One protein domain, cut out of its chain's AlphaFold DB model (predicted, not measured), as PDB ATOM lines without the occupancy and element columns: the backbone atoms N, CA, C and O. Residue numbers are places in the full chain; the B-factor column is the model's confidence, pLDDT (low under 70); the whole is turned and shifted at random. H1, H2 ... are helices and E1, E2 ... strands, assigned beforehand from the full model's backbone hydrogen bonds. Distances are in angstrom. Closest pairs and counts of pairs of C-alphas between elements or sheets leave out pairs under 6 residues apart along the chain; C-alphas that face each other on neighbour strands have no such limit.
ATOM      1  N   ILE A 114       2.547 -11.501  39.442       86.06
ATOM      2  CA  ILE A 114       2.396 -12.829  38.823       86.06
ATOM      3  C   ILE A 114       1.018 -12.963  38.157       86.06
ATOM      4  O   ILE A 114       0.914 -13.452  37.036       86.06
ATOM      5  N   SER A 115      -0.044 -12.489  38.818       89.38
ATOM      6  CA  SER A 115      -1.402 -12.525  38.259       89.38
ATOM      7  C   SER A 115      -1.555 -11.580  37.067       89.38
ATOM      8  O   SER A 115      -2.283 -11.899  36.132       89.38
ATOM      9  N   ILE A 116      -0.864 -10.435  37.087       91.25
ATOM     10  CA  ILE A 116      -0.861  -9.475  35.976       91.25
ATOM     11  C   ILE A 116      -0.127 -10.067  34.768       91.25
ATOM     12  O   ILE A 116      -0.681 -10.068  33.674       91.25
ATOM     13  N   ARG A 117       1.070 -10.637  34.963       92.62
ATOM     14  CA  ARG A 117       1.843 -11.294  33.893       92.62
ATOM     15  C   ARG A 117       1.065 -12.436  33.241       92.62
ATOM     16  O   ARG A 117       0.886 -12.425  32.027       92.62
ATOM     17  N   ALA A 118       0.490 -13.329  34.047       92.50
ATOM     18  CA  ALA A 118      -0.338 -14.427  33.546       92.50
ATOM     19  C   ALA A 118      -1.585 -13.944  32.777       92.50
ATOM     20  O   ALA A 118      -2.060 -14.620  31.864       92.50
ATOM     21  N   ALA A 119      -2.142 -12.782  33.143       93.38
ATOM     22  CA  ALA A 119      -3.239 -12.167  32.403       93.38
ATOM     23  C   ALA A 119      -2.765 -11.563  31.073       93.38
ATOM     24  O   ALA A 119      -3.447 -11.727  30.064       93.38
ATOM     25  N   LEU A 120      -1.599 -10.908  31.051       94.06
ATOM     26  CA  LEU A 120      -1.012 -10.314  29.846       94.06
ATOM     27  C   LEU A 120      -0.651 -11.362  28.784       94.06
ATOM     28  O   LEU A 120      -0.821 -11.088  27.599       94.06
ATOM     29  N   GLU A 121      -0.199 -12.551  29.187       94.88
ATOM     30  CA  GLU A 121       0.107 -13.671  28.278       94.88
ATOM     31  C   GLU A 121      -1.121 -14.167  27.499       94.88
ATOM     32  O   GLU A 121      -1.001 -14.616  26.364       94.88
ATOM     33  N   LYS A 122      -2.313 -14.067  28.095       94.50
ATOM     34  CA  LYS A 122      -3.581 -14.539  27.508       94.50
ATOM     35  C   LYS A 122      -4.388 -13.423  26.845       94.50
ATOM     36  O   LYS A 122      -5.423 -13.692  26.236       94.50
ATOM     37  N   ALA A 123      -3.976 -12.174  27.034       94.88
ATOM     38  CA  ALA A 123      -4.724 -10.998  26.629       94.88
ATOM     39  C   ALA A 123      -4.506 -10.671  25.146       94.88
ATOM     40  O   ALA A 123      -3.383 -10.684  24.644       94.88
ATOM     41  N   THR A 124      -5.583 -10.284  24.464       96.19
ATOM     42  CA  THR A 124      -5.491  -9.631  23.146       96.19
ATOM     43  C   THR A 124      -4.766  -8.283  23.245       96.19
ATOM     44  O   THR A 124      -4.667  -7.716  24.332       96.19
ATOM     45  N   ALA A 125      -4.305  -7.709  22.127       92.88
ATOM     46  CA  ALA A 125      -3.623  -6.405  22.128       92.88
ATOM     47  C   ALA A 125      -4.432  -5.301  22.844       92.88
ATOM     48  O   ALA A 125      -3.900  -4.583  23.692       92.88
ATOM     49  N   ALA A 126      -5.743  -5.235  22.588       93.62
ATOM     50  CA  ALA A 126      -6.639  -4.299  23.263       93.62
ATOM     51  C   ALA A 126      -6.730  -4.567  24.775       93.62
ATOM     52  O   ALA A 126      -6.656  -3.647  25.585       93.62
ATOM     53  N   GLU A 127      -6.861  -5.828  25.191       96.31
ATOM     54  CA  GLU A 127      -6.943  -6.189  26.611       96.31
ATOM     55  C   GLU A 127      -5.627  -5.972  27.357       96.31
ATOM     56  O   GLU A 127      -5.650  -5.565  28.520       96.31
ATOM     57  N   ARG A 128      -4.485  -6.186  26.691       95.94
ATOM     58  CA  ARG A 128      -3.164  -5.841  27.225       95.94
ATOM     59  C   ARG A 128      -3.117  -4.357  27.554       95.94
ATOM     60  O   ARG A 128      -2.808  -4.006  28.688       95.94
ATOM     61  N   LEU A 129      -3.538  -3.503  26.623       95.19
ATOM     62  CA  LEU A 129      -3.598  -2.060  26.842       95.19
ATOM     63  C   LEU A 129      -4.548  -1.687  27.994       95.19
ATOM     64  O   LEU A 129      -4.193  -0.869  28.839       95.19
ATOM     65  N   MET A 130      -5.712  -2.343  28.119       96.75
ATOM     66  CA  MET A 130      -6.611  -2.148  29.273       96.75
ATOM     67  C   MET A 130      -5.936  -2.480  30.613       96.75
ATOM     68  O   MET A 130      -6.136  -1.765  31.599       96.75
ATOM     69  N   ILE A 131      -5.179  -3.581  30.672       95.44
ATOM     70  CA  ILE A 131      -4.475  -4.019  31.884       95.44
ATOM     71  C   ILE A 131      -3.346  -3.044  32.222       95.44
ATOM     72  O   ILE A 131      -3.276  -2.596  33.366       95.44
ATOM     73  N   LEU A 132      -2.510  -2.681  31.247       94.50
ATOM     74  CA  LEU A 132      -1.351  -1.802  31.437       94.50
ATOM     75  C   LEU A 132      -1.776  -0.385  31.844       94.50
ATOM     76  O   LEU A 132      -1.299   0.137  32.853       94.50
ATOM     77  N   LEU A 133      -2.784   0.196  31.183       94.19
ATOM     78  CA  LEU A 133      -3.328   1.505  31.568       94.19
ATOM     79  C   LEU A 133      -3.860   1.515  33.012       94.19
ATOM     80  O   LEU A 133      -3.770   2.527  33.710       94.19
ATOM     81  N   ALA A 134      -4.402   0.393  33.494       93.19
ATOM     82  CA  ALA A 134      -4.852   0.270  34.878       93.19
ATOM     83  C   ALA A 134      -3.697   0.029  35.870       93.19
ATOM     84  O   ALA A 134      -3.704   0.607  36.957       93.19
ATOM     85  N   ALA A 135      -2.752  -0.852  35.531       92.00
ATOM     86  CA  ALA A 135      -1.720  -1.367  36.435       92.00
ATOM     87  C   ALA A 135      -0.441  -0.516  36.490       92.00
ATOM     88  O   ALA A 135       0.226  -0.494  37.527       92.00
ATOM     89  N   GLU A 136      -0.118   0.176  35.399       90.81
ATOM     90  CA  GLU A 136       1.119   0.950  35.229       90.81
ATOM     91  C   GLU A 136       0.864   2.450  35.130       90.81
ATOM     92  O   GLU A 136       1.672   3.230  35.613       90.81
ATOM     93  N   CYS A 137      -0.281   2.860  34.577       88.12
ATOM     94  CA  CYS A 137      -0.675   4.273  34.506       88.12
ATOM     95  C   CYS A 137      -1.729   4.649  35.567       88.12
ATOM     96  O   CYS A 137      -2.093   5.813  35.737       88.12
ATOM     97  N   GLY A 138      -2.260   3.659  36.291       90.00
ATOM     98  CA  GLY A 138      -3.198   3.880  37.384       90.00
ATOM     99  C   GLY A 138      -4.557   4.438  36.958       90.00
ATOM    100  O   GLY A 138      -5.243   5.018  37.799       90.00
ATOM    101  N   LEU A 139      -4.996   4.306  35.702       92.12
ATOM    102  CA  LEU A 139      -6.279   4.857  35.242       92.12
ATOM    103  C   LEU A 139      -7.487   4.116  35.844       92.12
ATOM    104  O   LEU A 139      -7.462   2.923  36.155       92.12
ATOM    105  N   ARG A 140      -8.605   4.829  36.019       91.56
ATOM    106  CA  ARG A 140      -9.903   4.220  36.363       91.56
ATOM    107  C   ARG A 140     -10.488   3.564  35.114       91.56
ATOM    108  O   ARG A 140     -10.402   4.130  34.040       91.56
ATOM    109  N   ARG A 141     -11.243   2.468  35.251       93.31
ATOM    110  CA  ARG A 141     -11.932   1.818  34.107       93.31
ATOM    111  C   ARG A 141     -12.769   2.762  33.224       93.31
ATOM    112  O   ARG A 141     -12.905   2.510  32.040       93.31
ATOM    113  N   ALA A 142     -13.350   3.817  33.808       90.88
ATOM    114  CA  ALA A 142     -14.118   4.814  33.062       90.88
ATOM    115  C   ALA A 142     -13.220   5.793  32.293       90.88
ATOM    116  O   ALA A 142     -13.627   6.275  31.250       90.88
ATOM    117  N   GLU A 143     -12.017   6.060  32.800       94.12
ATOM    118  CA  GLU A 143     -10.989   6.842  32.107       94.12
ATOM    119  C   GLU A 143     -10.383   6.003  30.975       94.12
ATOM    120  O   GLU A 143     -10.322   6.471  29.853       94.12
ATOM    121  N   ILE A 144     -10.057   4.728  31.239       95.69
ATOM    122  CA  ILE A 144      -9.557   3.777  30.225       95.69
ATOM    123  C   ILE A 144     -10.531   3.670  29.053       95.69
ATOM    124  O   ILE A 144     -10.116   3.693  27.904       95.69
ATOM    125  N   ALA A 145     -11.830   3.577  29.344       94.88
ATOM    126  CA  ALA A 145     -12.855   3.514  28.312       94.88
ATOM    127  C   ALA A 145     -12.843   4.735  27.381       94.88
ATOM    128  O   ALA A 145     -13.214   4.580  26.234       94.88
ATOM    129  N   GLN A 146     -12.431   5.910  27.862       94.31
ATOM    130  CA  GLN A 146     -12.473   7.178  27.130       94.31
ATOM    131  C   GLN A 146     -11.166   7.528  26.414       94.31
ATOM    132  O   GLN A 146     -11.123   8.562  25.764       94.31
ATOM    133  N   VAL A 147     -10.116   6.707  26.529       95.69
ATOM    134  CA  VAL A 147      -8.805   7.023  25.943       95.69
ATOM    135  C   VAL A 147      -8.926   7.201  24.431       95.69
ATOM    136  O   VAL A 147      -9.426   6.311  23.734       95.69
ATOM    137  N   HIS A 148      -8.429   8.336  23.946       95.88
ATOM    138  CA  HIS A 148      -8.414   8.697  22.539       95.88
ATOM    139  C   HIS A 148      -6.994   9.049  22.082       95.88
ATOM    140  O   HIS A 148      -6.195   9.583  22.848       95.88
ATOM    141  N   SER A 149      -6.689   8.783  20.813       95.44
ATOM    142  CA  SER A 149      -5.420   9.161  20.176       95.44
ATOM    143  C   SER A 149      -5.075  10.656  20.294       95.44
ATOM    144  O   SER A 149      -3.909  10.984  20.480       95.44
ATOM    145  N   VAL A 150      -6.065  11.558  20.243       95.12
ATOM    146  CA  VAL A 150      -5.870  13.020  20.312       95.12
ATOM    147  C   VAL A 150      -5.448  13.501  21.697       95.12
ATOM    148  O   VAL A 150      -4.904  14.594  21.823       95.12
ATOM    149  N   ASP A 151      -5.666  12.683  22.728       93.94
ATOM    150  CA  ASP A 151      -5.288  13.004  24.103       93.94
ATOM    151  C   ASP A 151      -3.807  12.693  24.380       93.94
ATOM    152  O   ASP A 151      -3.311  12.952  25.480       93.94
ATOM    153  N   VAL A 152      -3.092  12.114  23.408       92.88
ATOM    154  CA  VAL A 152      -1.653  11.866  23.500       92.88
ATOM    155  C   VAL A 152      -0.899  13.110  23.053       92.88
ATOM    156  O   VAL A 152      -0.942  13.505  21.890       92.88
ATOM    157  N   VAL A 153      -0.153  13.698  23.982       87.69
ATOM    158  CA  VAL A 153       0.696  14.868  23.749       87.69
ATOM    159  C   VAL A 153       2.164  14.499  23.907       87.69
ATOM    160  O   VAL A 153       2.507  13.640  24.718       87.69
ATOM    161  N   ALA A 154       3.033  15.148  23.138       84.94
ATOM    162  CA  ALA A 154       4.478  15.040  23.285       84.94
ATOM    163  C   ALA A 154       5.035  16.334  23.884       84.94
ATOM    164  O   ALA A 154       4.569  17.424  23.544       84.94
ATOM    165  N   ASP A 155       6.013  16.217  24.776       78.38
ATOM    166  CA  ASP A 155       6.785  17.366  25.239       78.38
ATOM    167  C   ASP A 155       7.922  17.719  24.263       78.38
ATOM    168  O   ASP A 155       8.140  17.056  23.245       78.38
ATOM    169  N   SER A 156       8.664  18.786  24.574       72.50
ATOM    170  CA  SER A 156       9.810  19.239  23.776       72.50
ATOM    171  C   SER A 156      10.944  18.217  23.678       72.50
ATOM    172  O   SER A 156      11.778  18.320  22.783       72.50
ATOM    173  N   SER A 157      10.989  17.249  24.594       72.56
ATOM    174  CA  SER A 157      11.986  16.178  24.641       72.56
ATOM    175  C   SER A 157      11.514  14.916  23.906       72.56
ATOM    176  O   SER A 157      12.247  13.933  23.839       72.56
ATOM    177  N   GLY A 158      10.300  14.931  23.346       75.50
ATOM    178  CA  GLY A 158       9.694  13.803  22.644       75.50
ATOM    179  C   GLY A 158       9.021  12.778  23.559       75.50
ATOM    180  O   GLY A 158       8.478  11.796  23.049       75.50
ATOM    181  N   HIS A 159       8.997  12.990  24.880       76.62
ATOM    182  CA  HIS A 159       8.293  12.095  25.794       76.62
ATOM    183  C   HIS A 159       6.788  12.273  25.649       76.62
ATOM    184  O   HIS A 159       6.266  13.390  25.610       76.62
ATOM    185  N   ARG A 160       6.070  11.150  25.590       86.50
ATOM    186  CA  ARG A 160       4.622  11.147  25.392       86.50
ATOM    187  C   ARG A 160       3.881  11.051  26.715       86.50
ATOM    188  O   ARG A 160       4.257  10.317  27.626       86.50
ATOM    189  N   SER A 161       2.787  11.789  26.807       86.38
ATOM    190  CA  SER A 161       1.886  11.794  27.951       86.38
ATOM    191  C   SER A 161       0.437  11.737  27.494       86.38
ATOM    192  O   SER A 161       0.093  12.208  26.416       86.38
ATOM    193  N   LEU A 162      -0.423  11.178  28.339       89.19
ATOM    194  CA  LEU A 162      -1.860  11.100  28.131       89.19
ATOM    195  C   LEU A 162      -2.585  12.154  28.963       89.19
ATOM    196  O   LEU A 162      -2.423  12.206  30.187       89.19
ATOM    197  N   ILE A 163      -3.441  12.940  28.321       89.62
ATOM    198  CA  ILE A 163      -4.422  13.784  28.996       89.62
ATOM    199  C   ILE A 163      -5.580  12.889  29.450       89.62
ATOM    200  O   ILE A 163      -6.285  12.277  28.658       89.62
ATOM    201  N   VAL A 164      -5.770  12.773  30.764       88.94
ATOM    202  CA  VAL A 164      -6.820  11.940  31.354       88.94
ATOM    203  C   VAL A 164      -7.944  12.809  31.901       88.94
ATOM    204  O   VAL A 164      -7.768  13.539  32.882       88.94
ATOM    205  N   HIS A 165      -9.134  12.633  31.332       85.12
ATOM    206  CA  HIS A 165     -10.364  13.295  31.759       85.12
ATOM    207  C   HIS A 165     -10.971  12.598  32.986       85.12
ATOM    208  O   HIS A 165     -11.513  11.491  32.930       85.12
ATOM    209  N   GLY A 166     -10.839  13.241  34.143       75.62
ATOM    210  CA  GLY A 166     -11.353  12.783  35.426       75.62
ATOM    211  C   GLY A 166     -12.793  13.223  35.712       75.62
ATOM    212  O   GLY A 166     -13.479  13.861  34.919       75.62
ATOM    213  N   LYS A 167     -13.281  12.878  36.910       70.62
ATOM    214  CA  LYS A 167     -14.636  13.247  37.343       70.62
ATOM    215  C   LYS A 167     -14.744  14.758  37.590       70.62
ATOM    216  O   LYS A 167     -13.971  15.294  38.381       70.62
ATOM    217  N   GLY A 168     -15.791  15.376  37.036       64.06
ATOM    218  CA  GLY A 168     -16.103  16.794  37.245       64.06
ATOM    219  C   GLY A 168     -15.182  17.718  36.456       64.06
ATOM    220  O   GLY A 168     -14.705  18.692  37.020       64.06
ATOM    221  N   ASP A 169     -14.885  17.337  35.210       63.97
ATOM    222  CA  ASP A 169     -14.061  18.086  34.249       63.97
ATOM    223  C   ASP A 169     -12.609  18.356  34.684       63.97
ATOM    224  O   ASP A 169     -11.899  19.210  34.166       63.97
ATOM    225  N   LYS A 170     -12.125  17.591  35.665       74.50
ATOM    226  CA  LYS A 170     -10.736  17.678  36.119       74.50
ATOM    227  C   LYS A 170      -9.838  16.879  35.196       74.50
ATOM    228  O   LYS A 170      -9.969  15.658  35.137       74.50
ATOM    229  N   GLN A 171      -8.886  17.541  34.559       82.19
ATOM    230  CA  GLN A 171      -7.868  16.887  33.745       82.19
ATOM    231  C   GLN A 171      -6.594  16.627  34.554       82.19
ATOM    232  O   GLN A 171      -6.280  17.339  35.512       82.19
ATOM    233  N   ARG A 172      -5.858  15.581  34.178       84.94
ATOM    234  CA  ARG A 172      -4.485  15.347  34.641       84.94
ATOM    235  C   ARG A 172      -3.655  14.753  33.517       84.94
ATOM    236  O   ARG A 172      -4.189  14.016  32.699       84.94
ATOM    237  N   ILE A 173      -2.359  15.024  33.536       82.25
ATOM    238  CA  ILE A 173      -1.405  14.472  32.578       82.25
ATOM    239  C   ILE A 173      -0.736  13.253  33.215       82.25
ATOM    240  O   ILE A 173      -0.300  13.319  34.367       82.25
ATOM    241  N   VAL A 174      -0.695  12.141  32.484       86.12
ATOM    242  CA  VAL A 174      -0.054  10.889  32.907       86.12
ATOM    243  C   VAL A 174       1.017  10.519  31.880       86.12
ATOM    244  O   VAL A 174       0.656  10.269  30.732       86.12
ATOM    245  N   PRO A 175       2.308  10.475  32.253       85.88
ATOM    246  CA  PRO A 175       3.363  10.014  31.354       85.88
ATOM    247  C   PRO A 175       3.095   8.592  30.856       85.88
ATOM    248  O   PRO A 175       2.654   7.740  31.634       85.88
ATOM    249  N   LEU A 176       3.354   8.345  29.572       83.12
ATOM    250  CA  LEU A 176       3.154   7.047  28.935       83.12
ATOM    251  C   LEU A 176       4.493   6.418  28.535       83.12
ATOM    252  O   LEU A 176       5.338   7.105  27.964       83.12
ATOM    253  N   PRO A 177       4.659   5.104  28.741       87.19
ATOM    254  CA  PRO A 177       5.658   4.319  28.026       87.19
ATOM    255  C   PRO A 177       5.463   4.393  26.502       87.19
ATOM    256  O   PRO A 177       4.329   4.474  26.015       87.19
ATOM    257  N   ASP A 178       6.566   4.359  25.752       85.19
ATOM    258  CA  ASP A 178       6.569   4.588  24.300       85.19
ATOM    259  C   ASP A 178       5.724   3.572  23.523       85.19
ATOM    260  O   ASP A 178       5.035   3.939  22.568       85.19
ATOM    261  N   ASP A 179       5.739   2.310  23.952       87.69
ATOM    262  CA  ASP A 179       4.958   1.222  23.365       87.69
ATOM    263  C   ASP A 179       3.448   1.437  23.559       87.69
ATOM    264  O   ASP A 179       2.671   1.301  22.611       87.69
ATOM    265  N   MET A 180       3.026   1.859  24.755       90.56
ATOM    266  CA  MET A 180       1.639   2.237  25.029       90.56
ATOM    267  C   MET A 180       1.216   3.455  24.215       90.56
ATOM    268  O   MET A 180       0.133   3.457  23.632       90.56
ATOM    269  N   ALA A 181       2.057   4.487  24.156       90.75
ATOM    270  CA  ALA A 181       1.741   5.691  23.404       90.75
ATOM    271  C   ALA A 181       1.615   5.404  21.900       90.75
ATOM    272  O   ALA A 181       0.678   5.883  21.261       90.75
ATOM    273  N   ALA A 182       2.499   4.569  21.345       91.44
ATOM    274  CA  ALA A 182       2.408   4.115  19.962       91.44
ATOM    275  C   ALA A 182       1.115   3.322  19.704       91.44
ATOM    276  O   ALA A 182       0.429   3.580  18.717       91.44
ATOM    277  N   ALA A 183       0.742   2.414  20.611       92.69
ATOM    278  CA  ALA A 183      -0.493   1.639  20.495       92.69
ATOM    279  C   ALA A 183      -1.757   2.517  20.544       92.69
ATOM    280  O   ALA A 183      -2.718   2.248  19.827       92.69
ATOM    281  N   ILE A 184      -1.760   3.571  21.367       94.31
ATOM    282  CA  ILE A 184      -2.878   4.522  21.458       94.31
ATOM    283  C   ILE A 184      -2.978   5.371  20.186       94.31
ATOM    284  O   ILE A 184      -4.069   5.539  19.646       94.31
ATOM    285  N   LEU A 185      -1.851   5.885  19.688       94.06
ATOM    286  CA  LEU A 185      -1.814   6.699  18.469       94.06
ATOM    287  C   LEU A 185      -2.244   5.900  17.231       94.06
ATOM    288  O   LEU A 185      -2.981   6.420  16.399       94.06
ATOM    289  N   ALA A 186      -1.856   4.626  17.146       93.88
ATOM    290  CA  ALA A 186      -2.227   3.740  16.043       93.88
ATOM    291  C   ALA A 186      -3.739   3.458  15.939       93.88
ATOM    292  O   ALA A 186      -4.188   2.968  14.906       93.88
ATOM    293  N   ALA A 187      -4.524   3.742  16.985       91.06
ATOM    294  CA  ALA A 187      -5.969   3.525  16.971       91.06
ATOM    295  C   ALA A 187      -6.750   4.576  16.159       91.06
ATOM    296  O   ALA A 187      -7.908   4.319  15.843       91.06
ATOM    297  N   ASP A 188      -6.146   5.736  15.861       89.56
ATOM    298  CA  ASP A 188      -6.750   6.843  15.094       89.56
ATOM    299  C   ASP A 188      -8.198   7.184  15.511       89.56
ATOM    300  O   ASP A 188      -9.139   7.225  14.721       89.56
ATOM    301  N   GLY A 189      -8.404   7.357  16.818       93.88
ATOM    302  CA  GLY A 189      -9.731   7.524  17.396       93.88
ATOM    303  C   GLY A 189      -9.770   7.126  18.865       93.88
ATOM    304  O   GLY A 189      -8.753   7.115  19.567       93.88
ATOM    305  N   TYR A 190     -10.959   6.739  19.328       95.81
ATOM    306  CA  TYR A 190     -11.090   6.030  20.594       95.81
ATOM    307  C   TYR A 190     -10.381   4.681  20.513       95.81
ATOM    308  O   TYR A 190     -10.715   3.846  19.675       95.81
ATOM    309  N   VAL A 191      -9.483   4.427  21.462       95.44
ATOM    310  CA  VAL A 191      -8.751   3.153  21.576       95.44
ATOM    311  C   VAL A 191      -9.706   1.972  21.755       95.44
ATOM    312  O   VAL A 191      -9.441   0.855  21.316       95.44
ATOM    313  N   PHE A 192     -10.844   2.224  22.403       95.25
ATOM    314  CA  PHE A 192     -11.899   1.244  22.614       95.25
ATOM    315  C   PHE A 192     -13.218   1.781  22.039       95.25
ATOM    316  O   PHE A 192     -14.028   2.342  22.789       95.25
ATOM    317  N   PRO A 193     -13.447   1.635  20.723       93.31
ATOM    318  CA  PRO A 193     -14.593   2.238  20.055       93.31
ATOM    319  C   PRO A 193     -15.909   1.542  20.429       93.31
ATOM    320  O   PRO A 193     -15.987   0.323  20.598       93.31
ATOM    321  N   GLY A 194     -16.965   2.340  20.573       91.06
ATOM    322  CA  GLY A 194     -18.323   1.866  20.822       91.06
ATOM    323  C   GLY A 194     -19.017   1.384  19.544       91.06
ATOM    324  O   GLY A 194     -18.746   1.863  18.447       91.06
ATOM    325  N   ARG A 195     -19.983   0.464  19.684       87.50
ATOM    326  CA  ARG A 195     -20.745  -0.096  18.546       87.50
ATOM    327  C   ARG A 195     -21.517   0.957  17.734       87.50
ATOM    328  O   ARG A 195     -21.752   0.743  16.553       87.50
ATOM    329  N   TYR A 196     -21.933   2.052  18.367       84.19
ATOM    330  CA  TYR A 196     -22.762   3.103  17.763       84.19
ATOM    331  C   TYR A 196     -22.043   4.460  17.741       84.19
ATOM    332  O   TYR A 196     -22.681   5.503  17.853       84.19
ATOM    333  N   GLY A 197     -20.711   4.441  17.648       85.19
ATOM    334  CA  GLY A 197     -19.872   5.627  17.798       85.19
ATOM    335  C   GLY A 197     -19.474   5.894  19.250       85.19
ATOM    336  O   GLY A 197     -19.941   5.236  20.186       85.19
ATOM    337  N   GLY A 198     -18.559   6.846  19.424       90.94
ATOM    338  CA  GLY A 198     -17.946   7.126  20.717       90.94
ATOM    339  C   GLY A 198     -17.118   5.946  21.227       90.94
ATOM    340  O   GLY A 198     -16.512   5.203  20.454       90.94
ATOM    341  N   HIS A 199     -17.125   5.750  22.542       93.25
ATOM    342  CA  HIS A 199     -16.317   4.737  23.205       93.25
ATOM    343  C   HIS A 199     -17.151   3.674  23.935       93.25
ATOM    344  O   HIS A 199     -18.342   3.847  24.206       93.25
ATOM    345  N   VAL A 200     -16.525   2.550  24.291       93.44
ATOM    346  CA  VAL A 200     -17.174   1.472  25.056       93.44
ATOM    347  C   VAL A 200     -17.618   1.920  26.452       93.44
ATOM    348  O   VAL A 200     -17.056   2.828  27.063       93.44
ATOM    349  N   GLU A 201     -18.604   1.233  27.034       90.31
ATOM    350  CA  GLU A 201     -18.993   1.482  28.423       90.31
ATOM    351  C   GLU A 201     -17.868   1.077  29.395       90.31
ATOM    352  O   GLU A 201     -17.228   0.037  29.239       90.31
ATOM    353  N   ALA A 202     -17.693   1.801  30.500       90.94
ATOM    354  CA  ALA A 202     -16.755   1.425  31.565       90.94
ATOM    355  C   ALA A 202     -16.967  -0.008  32.111       90.94
ATOM    356  O   ALA A 202     -16.035  -0.628  32.635       90.94
ATOM    357  N   SER A 203     -18.196  -0.540  32.025       89.56
ATOM    358  CA  SER A 203     -18.517  -1.922  32.403       89.56
ATOM    359  C   SER A 203     -17.839  -2.949  31.488       89.56
ATOM    360  O   SER A 203     -17.438  -4.008  31.973       89.56
ATOM    361  N   TYR A 204     -17.656  -2.619  30.204       94.06
ATOM    362  CA  TYR A 204     -16.968  -3.442  29.214       94.06
ATOM    363  C   TYR A 204     -15.510  -3.649  29.618       94.06
ATOM    364  O   TYR A 204     -15.109  -4.784  29.866       94.06
ATOM    365  N   ILE A 205     -14.773  -2.558  29.848       95.94
ATOM    366  CA  ILE A 205     -13.381  -2.600  30.326       95.94
ATOM    367  C   ILE A 205     -13.264  -3.442  31.604       95.94
ATOM    368  O   ILE A 205     -12.422  -4.330  31.718       95.94
ATOM    369  N   GLY A 206     -14.158  -3.203  32.571       92.88
ATOM    370  CA  GLY A 206     -14.174  -3.958  33.823       92.88
ATOM    371  C   GLY A 206     -14.390  -5.461  33.625       92.88
ATOM    372  O   GLY A 206     -13.738  -6.253  34.299       92.88
ATOM    373  N   ARG A 207     -15.277  -5.852  32.703       94.31
ATOM    374  CA  ARG A 207     -15.583  -7.255  32.391       94.31
ATOM    375  C   ARG A 207     -14.401  -7.957  31.729       94.31
ATOM    376  O   ARG A 207     -14.077  -9.065  32.139       94.31
ATOM    377  N   HIS A 208     -13.752  -7.308  30.764       95.62
ATOM    378  CA  HIS A 208     -12.571  -7.851  30.087       95.62
ATOM    379  C   HIS A 208     -11.411  -8.064  31.063       95.62
ATOM    380  O   HIS A 208     -10.893  -9.174  31.164       95.62
ATOM    381  N   ILE A 209     -11.095  -7.055  31.882       94.94
ATOM    382  CA  ILE A 209     -10.045  -7.167  32.905       94.94
ATOM    383  C   ILE A 209     -10.373  -8.270  33.923       94.94
ATOM    384  O   ILE A 209      -9.536  -9.120  34.212       94.94
ATOM    385  N   SER A 210     -11.590  -8.289  34.477       93.06
ATOM    386  CA  SER A 210     -11.966  -9.286  35.490       93.06
ATOM    387  C   SER A 210     -12.070 -10.714  34.952       93.06
ATOM    388  O   SER A 210     -12.006 -11.643  35.746       93.06
ATOM    389  N   ARG A 211     -12.230 -10.902  33.637       94.81
ATOM    390  CA  ARG A 211     -12.204 -12.225  32.998       94.81
ATOM    391  C   ARG A 211     -10.790 -12.807  32.931       94.81
ATOM    392  O   ARG A 211     -10.639 -14.018  33.027       94.81
ATOM    393  N   LEU A 212      -9.784 -11.952  32.748       93.75
ATOM    394  CA  LEU A 212      -8.382 -12.358  32.610       93.75
ATOM    395  C   LEU A 212      -7.673 -12.524  33.962       93.75
ATOM    396  O   LEU A 212      -6.703 -13.269  34.061       93.75
ATOM    397  N   LEU A 213      -8.157 -11.843  35.004       92.62
ATOM    398  CA  LEU A 213      -7.592 -11.913  36.350       92.62
ATOM    399  C   LEU A 213      -8.260 -12.994  37.222       92.62
ATOM    400  O   LEU A 213      -9.434 -13.317  37.024       92.62
ATOM    401  N   PRO A 214      -7.569 -13.508  38.260       88.88
ATOM    402  CA  PRO A 214      -8.177 -14.412  39.231       88.88
ATOM    403  C   PRO A 214      -9.370 -13.777  39.962       88.88
ATOM    404  O   PRO A 214      -9.449 -12.554  40.140       88.88
ATOM    405  N   ARG A 215     -10.291 -14.621  40.451       85.88
ATOM    406  CA  ARG A 215     -11.471 -14.174  41.209       85.88
ATOM    407  C   ARG A 215     -11.062 -13.257  42.367       85.88
ATOM    408  O   ARG A 215     -10.188 -13.586  43.160       85.88
ATOM    409  N   GLY A 216     -11.735 -12.113  42.471       81.50
ATOM    410  CA  GLY A 216     -11.471 -11.097  43.496       81.50
ATOM    411  C   GLY A 216     -10.568  -9.948  43.035       81.50
ATOM    412  O   GLY A 216     -10.564  -8.894  43.681       81.50
ATOM    413  N   TYR A 217      -9.885 -10.082  41.894       86.62
ATOM    414  CA  TYR A 217      -9.150  -8.984  41.271       86.62
ATOM    415  C   TYR A 217      -9.974  -8.301  40.174       86.62
ATOM    416  O   TYR A 217     -10.792  -8.891  39.470       86.62
ATOM    417  N   SER A 218      -9.806  -6.988  40.074       89.06
ATOM    418  CA  SER A 218     -10.528  -6.135  39.131       89.06
ATOM    419  C   SER A 218      -9.650  -4.960  38.725       89.06
ATOM    420  O   SER A 218      -8.622  -4.712  39.355       89.06
ATOM    421  N   ALA A 219     -10.101  -4.168  37.751       89.25
ATOM    422  CA  ALA A 219      -9.439  -2.923  37.354       89.25
ATOM    423  C   ALA A 219      -9.118  -2.002  38.547       89.25
ATOM    424  O   ALA A 219      -8.093  -1.328  38.565       89.25
ATOM    425  N   HIS A 220      -9.963  -2.006  39.586       87.31
ATOM    426  CA  HIS A 220      -9.664  -1.259  40.803       87.31
ATOM    427  C   HIS A 220      -8.402  -1.800  41.483       87.31
ATOM    428  O   HIS A 220      -7.516  -1.024  41.800       87.31
ATOM    429  N   LYS A 221      -8.270  -3.123  41.642       85.31
ATOM    430  CA  LYS A 221      -7.095  -3.758  42.262       85.31
ATOM    431  C   LYS A 221      -5.796  -3.564  41.472       85.31
ATOM    432  O   LYS A 221      -4.744  -3.478  42.098       85.31
ATOM    433  N   LEU A 222      -5.871  -3.437  40.146       88.44
ATOM    434  CA  LEU A 222      -4.725  -3.044  39.316       88.44
ATOM    435  C   LEU A 222      -4.279  -1.608  39.623       88.44
ATOM    436  O   LEU A 222      -3.111  -1.362  39.896       88.44
ATOM    437  N   ARG A 223      -5.230  -0.675  39.710       89.62
ATOM    438  CA  ARG A 223      -4.940   0.706  40.111       89.62
ATOM    439  C   ARG A 223      -4.385   0.816  41.539       89.62
ATOM    440  O   ARG A 223      -3.559   1.681  41.806       89.62
ATOM    441  N   HIS A 224      -4.822  -0.050  42.458       83.94
ATOM    442  CA  HIS A 224      -4.201  -0.165  43.788       83.94
ATOM    443  C   HIS A 224      -2.737  -0.597  43.676       83.94
ATOM    444  O   HIS A 224      -1.888   0.033  44.291       83.94
ATOM    445  N   ARG A 225      -2.436  -1.612  42.855       88.56
ATOM    446  CA  ARG A 225      -1.058  -2.056  42.599       88.56
ATOM    447  C   ARG A 225      -0.180  -0.916  42.082       88.56
ATOM    448  O   ARG A 225       0.932  -0.763  42.585       88.56
ATOM    449  N   PHE A 226      -0.677  -0.100  41.147       87.62
ATOM    450  CA  PHE A 226       0.027   1.107  40.698       87.62
ATOM    451  C   PHE A 226       0.366   2.023  41.879       87.62
ATOM    452  O   PHE A 226       1.529   2.353  42.077       87.62
ATOM    453  N   ALA A 227      -0.632   2.382  42.693       83.75
ATOM    454  CA  ALA A 227      -0.451   3.288  43.824       83.75
ATOM    455  C   ALA A 227       0.594   2.769  44.824       83.75
ATOM    456  O   ALA A 227       1.494   3.508  45.215       83.75
ATOM    457  N   THR A 228       0.494   1.489  45.198       79.00
ATOM    458  CA  THR A 228       1.422   0.836  46.126       79.00
ATOM    459  C   THR A 228       2.846   0.800  45.569       79.00
ATOM    460  O   THR A 228       3.781   1.178  46.267       79.00
ATOM    461  N   THR A 229       3.014   0.409  44.303       81.75
ATOM    462  CA  THR A 229       4.340   0.290  43.669       81.75
ATOM    463  C   THR A 229       4.984   1.656  43.441       81.75
ATOM    464  O   THR A 229       6.165   1.841  43.721       81.75
ATOM    465  N   ALA A 230       4.208   2.629  42.955       81.25
ATOM    466  CA  ALA A 230       4.688   3.983  42.714       81.25
ATOM    467  C   ALA A 230       5.124   4.651  44.021       81.25
ATOM    468  O   ALA A 230       6.183   5.273  44.060       81.25
ATOM    469  N   TYR A 231       4.360   4.474  45.103       82.38
ATOM    470  CA  TYR A 231       4.741   4.987  46.416       82.38
ATOM    471  C   TYR A 231       5.989   4.294  46.966       82.38
ATOM    472  O   TYR A 231       6.906   4.980  47.394       82.38
ATOM    473  N   ALA A 232       6.062   2.961  46.896       75.62
ATOM    474  CA  ALA A 232       7.222   2.211  47.383       75.62
ATOM    475  C   ALA A 232       8.537   2.631  46.700       75.62
ATOM    476  O   ALA A 232       9.592   2.584  47.319       75.62
ATOM    477  N   ARG A 233       8.481   3.060  45.432       77.44
ATOM    478  CA  ARG A 233       9.660   3.533  44.692       77.44
ATOM    479  C   ARG A 233       9.956   5.016  44.906       77.44
ATOM    480  O   ARG A 233      11.110   5.385  45.071       77.44
ATOM    481  N   SER A 234       8.932   5.867  44.871       78.94
ATOM    482  CA  SER A 234       9.118   7.327  44.905       78.94
ATOM    483  C   SER A 234       9.173   7.919  46.308       78.94
ATOM    484  O   SER A 234       9.717   9.003  46.477       78.94
ATOM    485  N   HIS A 235       8.564   7.256  47.297       79.25
ATOM    486  CA  HIS A 235       8.280   7.804  48.627       79.25
ATOM    487  C   HIS A 235       7.517   9.148  48.599       79.25
ATOM    488  O   HIS A 235       7.436   9.847  49.608       79.25
ATOM    489  N   ASP A 236       6.892   9.494  47.466       77.62
ATOM    490  CA  ASP A 236       6.160  10.743  47.263       77.62
ATOM    491  C   ASP A 236       4.651  10.480  47.174       77.62
ATOM    492  O   ASP A 236       4.078  10.168  46.125       77.62
ATOM    493  N   MET A 237       3.969  10.634  48.308       77.81
ATOM    494  CA  MET A 237       2.519  10.452  48.365       77.81
ATOM    495  C   MET A 237       1.755  11.531  47.579       77.81
ATOM    496  O   MET A 237       0.665  11.254  47.065       77.81
ATOM    497  N   LEU A 238       2.301  12.746  47.466       75.56
ATOM    498  CA  LEU A 238       1.656  13.846  46.750       75.56
ATOM    499  C   LEU A 238       1.715  13.610  45.237       75.56
ATOM    500  O   LEU A 238       0.684  13.720  44.565       75.56
ATOM    501  N   GLY A 239       2.873  13.202  44.722       73.44
ATOM    502  CA  GLY A 239       3.055  12.786  43.334       73.44
ATOM    503  C   GLY A 239       2.133  11.629  42.957       73.44
ATOM    504  O   GLY A 239       1.399  11.715  41.968       73.44
ATOM    505  N   VAL A 240       2.051  10.592  43.799       80.25
ATOM    506  CA  VAL A 240       1.129   9.461  43.584       80.25
ATOM    507  C   VAL A 240      -0.336   9.916  43.593       80.25
ATOM    508  O   VAL A 240      -1.124   9.505  42.737       80.25
ATOM    509  N   ALA A 241      -0.731  10.800  44.515       79.81
ATOM    510  CA  ALA A 241      -2.090  11.345  44.561       79.81
ATOM    511  C   ALA A 241      -2.439  12.151  43.296       79.81
ATOM    512  O   ALA A 241      -3.555  12.022  42.776       79.81
ATOM    513  N   LYS A 242      -1.484  12.937  42.779       78.56
ATOM    514  CA  LYS A 242      -1.615  13.705  41.534       78.56
ATOM    515  C   LYS A 242      -1.750  12.778  40.325       78.56
ATOM    516  O   LYS A 242      -2.709  12.932  39.569       78.56
ATOM    517  N   ALA A 243      -0.891  11.765  40.202       80.06
ATOM    518  CA  ALA A 243      -0.942  10.763  39.130       80.06
ATOM    519  C   ALA A 243      -2.271   9.986  39.114       80.06
ATOM    520  O   ALA A 243      -2.849   9.706  38.064       80.06
ATOM    521  N   LEU A 244      -2.826   9.699  40.293       83.88
ATOM    522  CA  LEU A 244      -4.134   9.065  40.436       83.88
ATOM    523  C   LEU A 244      -5.308  10.043  40.217       83.88
ATOM    524  O   LEU A 244      -6.444   9.609  39.991       83.88
ATOM    525  N   GLY A 245      -5.099  11.357  40.287       74.88
ATOM    526  CA  GLY A 245      -6.184  12.340  40.250       74.88
ATOM    527  C   GLY A 245      -7.103  12.208  41.464       74.88
ATOM    528  O   GLY A 245      -8.322  12.033  41.326       74.88
ATOM    529  N   HIS A 246      -6.517  12.172  42.660       78.12
ATOM    530  CA  HIS A 246      -7.237  12.218  43.929       78.12
ATOM    531  C   HIS A 246      -7.380  13.667  44.407       78.12
ATOM    532  O   HIS A 246      -6.411  14.410  44.454       78.12
ATOM    533  N   ALA A 247      -8.598  14.064  44.790       53.91
ATOM    534  CA  ALA A 247      -8.860  15.402  45.332       53.91
ATOM    535  C   ALA A 247      -8.407  15.565  46.798       53.91
ATOM    536  O   ALA A 247      -8.401  16.677  47.308       53.91
ATOM    537  N   SER A 248      -8.068  14.466  47.480       50.91
ATOM    538  CA  SER A 248      -7.562  14.457  48.856       50.91
ATOM    539  C   SER A 248      -6.508  13.361  49.018       50.91
ATOM    540  O   SER A 248      -6.720  12.224  48.584       50.91
ATOM    541  N   THR A 249      -5.401  13.686  49.685       47.53
ATOM    542  CA  THR A 249      -4.314  12.756  50.039       47.53
ATOM    543  C   THR A 249      -4.774  11.644  50.987       47.53
ATOM    544  O   THR A 249      -4.213  10.552  50.955       47.53
ATOM    545  N   GLU A 250      -5.864  11.849  51.740       43.62
ATOM    546  CA  GLU A 250      -6.483  10.833  52.610       43.62
ATOM    547  C   GLU A 250      -6.951   9.604  51.816       43.62
ATOM    548  O   GLU A 250      -6.850   8.471  52.283       43.62
ATOM    549  N   THR A 251      -7.406   9.804  50.571       50.97
ATOM    550  CA  THR A 251      -7.737   8.673  49.694       50.97
ATOM    551  C   THR A 251      -6.504   7.900  49.251       50.97
ATOM    552  O   THR A 251      -6.626   6.712  49.005       50.97
ATOM    553  N   THR A 252      -5.329   8.527  49.203       47.88
ATOM    554  CA  THR A 252      -4.080   7.885  48.782       47.88
ATOM    555  C   THR A 252      -3.398   7.132  49.932       47.88
ATOM    556  O   THR A 252      -2.919   6.025  49.705       47.88
ATOM    557  N   MET A 253      -3.493   7.632  51.172       46.12
ATOM    558  CA  MET A 253      -3.019   6.924  52.378       46.12
ATOM    559  C   MET A 253      -3.761   5.601  52.632       46.12
ATOM    560  O   MET A 253      -3.189   4.644  53.141       46.12
ATOM    561  N   ALA A 254      -5.035   5.497  52.233       48.12
ATOM    562  CA  ALA A 254      -5.782   4.236  52.297       48.12
ATOM    563  C   ALA A 254      -5.284   3.168  51.292       48.12
ATOM    564  O   ALA A 254      -5.733   2.021  51.349       48.12
ATOM    565  N   TYR A 255      -4.405   3.541  50.353       44.22
ATOM    566  CA  TYR A 255      -3.891   2.686  49.274       44.22
ATOM    567  C   TYR A 255      -2.417   2.289  49.440       44.22
ATOM    568  O   TYR A 255      -1.904   1.490  48.656       44.22
TER     569      TYR A 255
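What this domain is: This is residues 114 to 255 of the 437 residues of the protein "Integrase" of Bifidobacterium callitrichos DSM 23973 (UniProt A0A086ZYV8). Four helices gather round H2 in the middle: H1 folds against it as a helical hairpin, H5 crosses it, and H3 and the first part of H6 pack on it too. A small three-stranded sheet makes another side of the domain, with H4 over strands E1 and E2, while H6 leads away from H2 and folds back into H7, whose residues 242 to 244 graze the sheet and on which the short H8 packs. The printed part has 142 residues, with eight named helices and three named strands in the order H1 H2 H3 E1 E2 E3 H4 H5 H6 H7 H8; the sheet runs E1 E2 E3, antiparallel throughout, and the class is mostly helix. The whole is compact and rounded, with a radius of gyration of the C-alphas of 14.6 A and spans of 42 by 40 by 29 A.

Where its parts are: H1, residues 114 to 122, begins at C-alpha 114 at (2.396, -12.829, 38.823) and is 12.9 A long from first to last C-alpha. H2, residues 125 to 135, is 15.3 A long, and H3, residues 141 to 145, is short. The strands follow: E1, residues 152 to 154; E2, residues 160 to 165, 16.4 A long, beginning at C-alpha 160 at (4.622, 11.147, 25.392); and E3, residues 171 to 175, 13.4 A long. H4 is residues 178 to 185, 10.4 A. After residues 186 to 201, a stretch with no named element, comes H5, residues 202 to 212, 16.2 A long. H6, residues 219 to 234, is the longest helix at 22.5 A. H7 is residues 237 to 244, 10.4 A, and H8, residues 250 to 253, ends at C-alpha 253 at (-3.019, 6.924, 52.378).

How they stand to each other: H2 is the hub, touching four other helices. H1 and H2 form a helical hairpin at a shallow tilt of 18 degrees, opposite ways, their closest C-alphas being those of Leu 120 and Arg 128, 5.6 A apart. H2 and H3 touch, closest at the C-alphas of Met 130 and Ile 144, 6.7 A. H5 touches H2 about perpendicular, at 83 degrees, with the C-alphas of Ile 131 and Ile 209 closest at 6.5 A. H6 touches H2 with residues 219 to 226 alone, at a steep tilt of 54 degrees, the same way; the C-alphas of Ala 135 and Leu 222 are closest, at 4.5 A. H6 and H7 form a helical hairpin, opposite ways at a shallow tilt of 34.9 degrees, only just short of steep, with the C-alphas of Tyr 231 and Met 237 closest at 6.2 A. H7 and H8 touch, with the C-alphas of Ala 241 and Thr 252 closest at 5.8 A. The strands E1, E2 and E3 make a meander, each the antiparallel neighbour of the one before. In the hairpin E1 and E2, N 161 and O 153 are 2.8 A apart, within hydrogen-bond range; in the hairpin E2 and E3, N 162 and O 174 are 2.8 A apart. H4 is on the sheet at a height of 9.3 A, over E2 and only just over E1, where 3 of its C-alphas fall; on the local plane it runs slantwise to the strands, at 51 degrees to E2. Every O i to N i+4 pair is within hydrogen-bond range in H2, H3, H4, H5, H6 and H7; in H1 4 of 5 are, and H8 is too short for such a pair.

The domain as a whole: The two C-alphas farthest apart are those of Tyr 196 and His 235, at 44.0 A. The printed part has no cut, and the one long link is that from H4 to H5, 16 residues. The mean pLDDT of the printed part is 85.3; residues 168 to 169 and 247 to 255 are under 70.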